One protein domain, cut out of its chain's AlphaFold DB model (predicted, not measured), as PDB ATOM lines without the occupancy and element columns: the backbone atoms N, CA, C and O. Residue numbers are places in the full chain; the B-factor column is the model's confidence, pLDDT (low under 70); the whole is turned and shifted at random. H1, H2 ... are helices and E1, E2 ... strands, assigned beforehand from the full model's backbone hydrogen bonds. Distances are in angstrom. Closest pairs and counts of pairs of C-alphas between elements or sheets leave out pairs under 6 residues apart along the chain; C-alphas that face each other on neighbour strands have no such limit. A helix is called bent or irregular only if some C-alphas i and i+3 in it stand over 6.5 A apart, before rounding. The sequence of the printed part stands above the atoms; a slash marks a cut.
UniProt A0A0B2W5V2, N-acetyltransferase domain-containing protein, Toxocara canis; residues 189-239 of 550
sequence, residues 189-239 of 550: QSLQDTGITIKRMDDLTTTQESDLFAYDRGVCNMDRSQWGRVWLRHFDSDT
ATOM      1  N   GLN A 189      -9.095 120.737 203.823       78.12
ATOM      2  CA  GLN A 189      -8.987 119.591 204.735       78.12
ATOM      3  C   GLN A 189     -10.286 118.775 204.832       78.12
ATOM      4  O   GLN A 189     -10.230 117.571 205.046       78.12
ATOM      5  N   SER A 190     -11.452 119.399 204.629       81.50
ATOM      6  CA  SER A 190     -12.748 118.702 204.674       81.50
ATOM      7  C   SER A 190     -13.050 117.844 203.442       81.50
ATOM      8  O   SER A 190     -14.027 117.104 203.458       81.50
ATOM      9  N   LEU A 191     -12.230 117.927 202.388       77.19
ATOM     10  CA  LEU A 191     -12.387 117.127 201.169       77.19
ATOM     11  C   LEU A 191     -11.610 115.800 201.214       77.19
ATOM     12  O   LEU A 191     -11.622 115.061 200.234       77.19
ATOM     13  N   GLN A 192     -10.903 115.506 202.310       69.31
ATOM     14  CA  GLN A 192     -10.147 114.262 202.449       69.31
ATOM     15  C   GLN A 192     -11.083 113.074 202.695       69.31
ATOM     16  O   GLN A 192     -11.863 113.079 203.645       69.31
ATOM     17  N   ASP A 193     -10.946 112.040 201.865       65.50
ATOM     18  CA  ASP A 193     -11.628 110.757 202.012       65.50
ATOM     19  C   ASP A 193     -10.581 109.636 202.071       65.50
ATOM     20  O   ASP A 193      -9.742 109.504 201.182       65.50
ATOM     21  N   THR A 194     -10.600 108.845 203.144       61.84
ATOM     22  CA  THR A 194      -9.652 107.742 203.361       61.84
ATOM     23  C   THR A 194     -10.047 106.446 202.647       61.84
ATOM     24  O   THR A 194      -9.264 105.499 202.638       61.84
ATOM     25  N   GLY A 195     -11.258 106.368 202.088       55.69
ATOM     26  CA  GLY A 195     -11.785 105.201 201.374       55.69
ATOM     27  C   GLY A 195     -11.463 105.177 199.878       55.69
ATOM     28  O   GLY A 195     -11.730 104.176 199.212       55.69
ATOM     29  N   ILE A 196     -10.882 106.255 199.349       66.75
ATOM     30  CA  ILE A 196     -10.610 106.434 197.924       66.75
ATOM     31  C   ILE A 196      -9.101 106.541 197.718       66.75
ATOM     32  O   ILE A 196      -8.442 107.409 198.290       66.75
ATOM     33  N   THR A 197      -8.549 105.689 196.854       73.06
ATOM     34  CA  THR A 197      -7.163 105.859 196.407       73.06
ATOM     35  C   THR A 197      -7.155 106.812 195.233       73.06
ATOM     36  O   THR A 197      -7.887 106.629 194.263       73.06
ATOM     37  N   ILE A 198      -6.294 107.815 195.292       83.06
ATOM     38  CA  ILE A 198      -6.101 108.767 194.207       83.06
ATOM     39  C   ILE A 198      -4.720 108.579 193.587       83.06
ATOM     40  O   ILE A 198      -3.734 108.393 194.295       83.06
ATOM     41  N   LYS A 199      -4.646 108.616 192.257       85.38
ATOM     42  CA  LYS A 199      -3.385 108.584 191.503       85.38
ATOM     43  C   LYS A 199      -3.344 109.727 190.505       85.38
ATOM     44  O   LYS A 199      -4.390 110.121 189.988       85.38
ATOM     45  N   ARG A 200      -2.152 110.245 190.209       90.75
ATOM     46  CA  ARG A 200      -1.988 111.178 189.089       90.75
ATOM     47  C   ARG A 200      -2.148 110.417 187.776       90.75
ATOM     48  O   ARG A 200      -1.833 109.231 187.705       90.75
ATOM     49  N   MET A 201      -2.621 111.100 186.737       91.75
ATOM     50  CA  MET A 201      -2.782 110.525 185.394       91.75
ATOM     51  C   MET A 201      -1.484 109.892 184.860       91.75
ATOM     52  O   MET A 201      -1.532 108.858 184.194       91.75
ATOM     53  N   ASP A 202      -0.332 110.481 185.181       89.50
ATOM     54  CA  ASP A 202       0.982 109.992 184.747       89.50
ATOM     55  C   ASP A 202       1.473 108.764 185.531       89.50
ATOM     56  O   ASP A 202       2.335 108.034 185.045       89.50
ATOM     57  N   ASP A 203       0.875 108.484 186.693       90.06
ATOM     58  CA  ASP A 203       1.195 107.321 187.529       90.06
ATOM     59  C   ASP A 203       0.339 106.090 187.176       90.06
ATOM     60  O   ASP A 203       0.450 105.032 187.809       90.06
ATOM     61  N   LEU A 204      -0.573 106.216 186.206       84.50
ATOM     62  CA  LEU A 204      -1.465 105.128 185.825       84.50
ATOM     63  C   LEU A 204      -0.746 104.065 185.001       84.50
ATOM     64  O   LEU A 204      -0.008 104.353 184.059       84.50
ATOM     65  N   THR A 205      -1.054 102.802 185.291       84.06
ATOM     66  CA  THR A 205      -0.690 101.699 184.398       84.06
ATOM     67  C   THR A 205      -1.538 101.724 183.126       84.06
ATOM     68  O   THR A 205      -2.644 102.269 183.101       84.06
ATOM     69  N   THR A 206      -1.080 101.045 182.071       79.31
ATOM     70  CA  THR A 206      -1.840 100.900 180.815       79.31
ATOM     71  C   THR A 206      -3.251 100.342 181.039       79.31
ATOM     72  O   THR A 206      -4.200 100.776 180.386       79.31
ATOM     73  N   THR A 207      -3.407  99.398 181.974       73.88
ATOM     74  CA  THR A 207      -4.712  98.827 182.339       73.88
ATOM     75  C   THR A 207      -5.596  99.863 183.025       73.88
ATOM     76  O   THR A 207      -6.742 100.039 182.627       73.88
ATOM     77  N   GLN A 208      -5.052 100.602 183.995       80.75
ATOM     78  CA  GLN A 208      -5.785 101.648 184.715       80.75
ATOM     79  C   GLN A 208      -6.241 102.775 183.782       80.75
ATOM     80  O   GLN A 208      -7.368 103.249 183.883       80.75
ATOM     81  N   GLU A 209      -5.398 103.171 182.828       86.31
ATOM     82  CA  GLU A 209      -5.774 104.147 181.806       86.31
ATOM     83  C   GLU A 209      -6.875 103.603 180.875       86.31
ATOM     84  O   GLU A 209      -7.800 104.328 180.508       86.31
ATOM     85  N   SER A 210      -6.821 102.318 180.508       79.94
ATOM     86  CA  SER A 210      -7.895 101.678 179.741       79.94
ATOM     87  C   SER A 210      -9.219 101.667 180.512       79.94
ATOM     88  O   SER A 210     -10.264 101.965 179.929       79.94
ATOM     89  N   ASP A 211      -9.182 101.358 181.809       79.75
ATOM     90  CA  ASP A 211     -10.362 101.331 182.676       79.75
ATOM     91  C   ASP A 211     -10.963 102.736 182.850       79.75
ATOM     92  O   ASP A 211     -12.181 102.897 182.746       79.75
ATOM     93  N   LEU A 212     -10.124 103.770 182.996       88.56
ATOM     94  CA  LEU A 212     -10.554 105.172 182.993       88.56
ATOM     95  C   LEU A 212     -11.344 105.514 181.723       88.56
ATOM     96  O   LEU A 212     -12.427 106.093 181.803       88.56
ATOM     97  N   PHE A 213     -10.834 105.151 180.544       89.19
ATOM     98  CA  PHE A 213     -11.524 105.461 179.290       89.19
ATOM     99  C   PHE A 213     -12.749 104.578 179.032       89.19
ATOM    100  O   PHE A 213     -13.675 105.007 178.342       89.19
ATOM    101  N   ALA A 214     -12.804 103.373 179.604       78.25
ATOM    102  CA  ALA A 214     -14.018 102.566 179.614       78.25
ATOM    103  C   ALA A 214     -15.106 103.208 180.490       78.25
ATOM    104  O   ALA A 214     -16.256 103.312 180.055       78.25
ATOM    105  N   TYR A 215     -14.736 103.692 181.680       85.00
ATOM    106  CA  TYR A 215     -15.620 104.456 182.562       85.00
ATOM    107  C   TYR A 215     -16.132 105.724 181.871       85.00
ATOM    108  O   TYR A 215     -17.339 105.939 181.781       85.00
ATOM    109  N   ASP A 216     -15.223 106.515 181.301       88.62
ATOM    110  CA  ASP A 216     -15.538 107.743 180.574       88.62
ATOM    111  C   ASP A 216     -16.532 107.504 179.428       88.62
ATOM    112  O   ASP A 216     -17.543 108.200 179.308       88.62
ATOM    113  N   ARG A 217     -16.298 106.449 178.635       85.75
ATOM    114  CA  ARG A 217     -17.211 106.021 177.573       85.75
ATOM    115  C   ARG A 217     -18.587 105.647 178.121       85.75
ATOM    116  O   ARG A 217     -19.584 105.965 177.479       85.75
ATOM    117  N   GLY A 218     -18.652 104.986 179.278       80.81
ATOM    118  CA  GLY A 218     -19.906 104.635 179.946       80.81
ATOM    119  C   GLY A 218     -20.696 105.859 180.412       80.81
ATOM    120  O   GLY A 218     -21.908 105.911 180.224       80.81
ATOM    121  N   VAL A 219     -20.011 106.870 180.955       81.75
ATOM    122  CA  VAL A 219     -20.629 108.120 181.434       81.75
ATOM    123  C   VAL A 219     -21.088 109.000 180.275       81.75
ATOM    124  O   VAL A 219     -22.207 109.510 180.276       81.75
ATOM    125  N   CYS A 220     -20.231 109.190 179.274       83.00
ATOM    126  CA  CYS A 220     -20.498 110.098 178.160       83.00
ATOM    127  C   CYS A 220     -21.254 109.438 177.002       83.00
ATOM    128  O   CYS A 220     -21.655 110.135 176.071       83.00
ATOM    129  N   ASN A 221     -21.427 108.113 177.034       84.56
ATOM    130  CA  ASN A 221     -21.972 107.305 175.941       84.56
ATOM    131  C   ASN A 221     -21.267 107.560 174.589       84.56
ATOM    132  O   ASN A 221     -21.876 107.529 173.519       84.56
ATOM    133  N   MET A 222     -19.972 107.871 174.643       83.88
ATOM    134  CA  MET A 222     -19.144 108.201 173.488       83.88
ATOM    135  C   MET A 222     -17.693 107.877 173.822       83.88
ATOM    136  O   MET A 222     -17.197 108.267 174.875       83.88
ATOM    137  N   ASP A 223     -16.995 107.174 172.932       86.56
ATOM    138  CA  ASP A 223     -15.546 107.038 173.065       86.56
ATOM    139  C   ASP A 223     -14.928 108.392 172.759       86.56
ATOM    140  O   ASP A 223     -15.098 108.859 171.643       86.56
ATOM    141  N   ARG A 224     -14.245 109.017 173.716       88.44
ATOM    142  CA  ARG A 224     -13.470 110.255 173.526       88.44
ATOM    143  C   ARG A 224     -12.030 110.104 174.020       88.44
ATOM    144  O   ARG A 224     -11.391 111.085 174.395       88.44
ATOM    145  N   SER A 225     -11.510 108.876 174.006       89.44
ATOM    146  CA  SER A 225     -10.185 108.535 174.536       89.44
ATOM    147  C   SER A 225      -9.044 109.301 173.860       89.44
ATOM    148  O   SER A 225      -8.119 109.729 174.543       89.44
ATOM    149  N   GLN A 226      -9.119 109.556 172.548       87.44
ATOM    150  CA  GLN A 226      -8.118 110.364 171.834       87.44
ATOM    151  C   GLN A 226      -7.994 111.775 172.425       87.44
ATOM    152  O   GLN A 226      -6.891 112.232 172.711       87.44
ATOM    153  N   TRP A 227      -9.127 112.449 172.634       88.00
ATOM    154  CA  TRP A 227      -9.158 113.770 173.259       88.00
ATOM    155  C   TRP A 227      -8.728 113.694 174.725       88.00
ATOM    156  O   TRP A 227      -7.887 114.477 175.155       88.00
ATOM    157  N   GLY A 228      -9.239 112.712 175.472       90.06
ATOM    158  CA  GLY A 228      -8.936 112.548 176.891       90.06
ATOM    159  C   GLY A 228      -7.448 112.317 177.168       90.06
ATOM    160  O   GLY A 228      -6.918 112.903 178.101       90.06
ATOM    161  N   ARG A 229      -6.734 111.552 176.330       90.81
ATOM    162  CA  ARG A 229      -5.284 111.322 176.499       90.81
ATOM    163  C   ARG A 229      -4.443 112.588 176.387       90.81
ATOM    164  O   ARG A 229      -3.401 112.652 177.032       90.81
ATOM    165  N   VAL A 230      -4.880 113.546 175.568       90.62
ATOM    166  CA  VAL A 230      -4.215 114.844 175.398       90.62
ATOM    167  C   VAL A 230      -4.653 115.802 176.501       90.62
ATOM    168  O   VAL A 230      -3.819 116.400 177.167       90.62
ATOM    169  N   TRP A 231      -5.964 115.921 176.719       89.06
ATOM    170  CA  TRP A 231      -6.532 116.908 177.636       89.06
ATOM    171  C   TRP A 231      -6.207 116.623 179.105       89.06
ATOM    172  O   TRP A 231      -5.905 117.543 179.853       89.06
ATOM    173  N   LEU A 232      -6.227 115.353 179.522       90.50
ATOM    174  CA  LEU A 232      -5.942 114.958 180.906       90.50
ATOM    175  C   LEU A 232      -4.444 114.977 181.255       90.50
ATOM    176  O   LEU A 232      -4.096 114.822 182.421       90.50
ATOM    177  N   ARG A 233      -3.564 115.147 180.262       89.62
ATOM    178  CA  ARG A 233      -2.106 115.297 180.429       89.62
ATOM    179  C   ARG A 233      -1.618 116.667 179.972       89.62
ATOM    180  O   ARG A 233      -0.459 116.838 179.597       89.62
ATOM    181  N   HIS A 234      -2.527 117.632 179.914       85.12
ATOM    182  CA  HIS A 234      -2.170 118.985 179.543       85.12
ATOM    183  C   HIS A 234      -1.179 119.542 180.580       85.12
ATOM    184  O   HIS A 234      -1.298 119.242 181.767       85.12
ATOM    185  N   PHE A 235      -0.165 120.292 180.148       79.75
ATOM    186  CA  PHE A 235       1.001 120.611 180.992       79.75
ATOM    187  C   PHE A 235       0.667 121.473 182.228       79.75
ATOM    188  O   PHE A 235       1.451 121.502 183.171       79.75
ATOM    189  N   ASP A 236      -0.465 122.180 182.222       81.25
ATOM    190  CA  ASP A 236      -0.977 122.956 183.359       81.25
ATOM    191  C   ASP A 236      -2.066 122.210 184.154       81.25
ATOM    192  O   ASP A 236      -2.701 122.787 185.038       81.25
ATOM    193  N   SER A 237      -2.303 120.934 183.831       82.44
ATOM    194  CA  SER A 237      -3.310 120.101 184.477       82.44
ATOM    195  C   SER A 237      -2.666 119.106 185.437       82.44
ATOM    196  O   SER A 237      -1.831 118.290 185.054       82.44
ATOM    197  N   ASP A 238      -3.113 119.126 186.691       85.00
ATOM    198  CA  ASP A 238      -2.903 118.037 187.644       85.00
ATOM    199  C   ASP A 238      -4.149 117.140 187.625       85.00
ATOM    200  O   ASP A 238      -5.067 117.288 188.437       85.00
ATOM    201  N   THR A 239      -4.220 116.218 186.662       88.62
ATOM    202  CA  THR A 239      -5.338 115.268 186.612       88.62
ATOM    203  C   THR A 239      -5.146 114.169 187.648       88.62
ATOM    204  O   THR A 239      -4.165 113.421 187.620       88.62
TER     205      THR A 239
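Overview. This is residues 189 to 239 of the 550 residues of the protein "N-acetyltransferase domain-containing protein" of Toxocara canis (UniProt A0A0B2W5V2). A two-helix body with a free arm: the longer helix H1 turns back through a tight loop into the short helix H2, which begins beside H1 near Phe 213 and runs about perpendicular to it, while residues 189 to 198, with the first part of strand E1, stick out from this body. After H2, residues 232 to 239 make a loop that folds back towards the last residue of E1. The printed part has 51 residues, with one named strand and two named helices in the order E1, H1, H2; its class is mostly helix, and E1 pairs with no named strand. The whole is loose, with a radius of gyration of the C-alphas of 12.5 A, and spans 34 by 25 by 20 A, the arm adding to the length.

Arrangement. The longest helix, H1, residues 206 to 220, and H2, residues 225 to 231, are close but not clearly touching, with 2 pairs of C-alphas within 8 A. Their closest C-alphas are those of Phe 213 and Ser 225, 5.8 A apart. Their lines stand about perpendicular, at 79 degrees, and their centres are 11.2 A apart. A tight link of 4 residues joins them. The strand E1, residues 196 to 200, is apart from H1, although a tight link of 5 residues joins the two. E1 is apart from H2 as well. In H1 every O i to N i+4 pair is within hydrogen-bond range; in H2 it is 2 of 3. Neither helix is bent.

Along the chain. H1 runs from Thr 206, with its C-alpha at (-1.840, 100.900, 180.815), to Cys 220, with its C-alpha at (-20.498, 110.098, 178.160), a length of 21.0 A from first to last C-alpha. E1 comes before it, from Ile 196 to Arg 200, and is 13.2 A long; its C-alpha 196 is at (-10.610, 106.434, 197.924). H2 follows H1, from Ser 225 to Trp 231, and is 9.6 A long, ending with C-alpha 231 at (-6.532, 116.908, 177.636).

Size, cuts and confidence. The two C-alphas farthest apart are those of Gln 189 and Met 222, at 34.8 A, while the first and last printed C-alphas, of Gln 189 and Thr 239, are 19.0 A apart. Residues 189 to 198, of which 196 to 198 belong to E1, stand free. Without them the body has 41 residues, spans 27 by 19 by 14 A and has a radius of gyration of 10.1 A. The printed part has no cut, and neither link is long. The mean pLDDT of the printed part is 82.7; residues 192 to 196 are under 70.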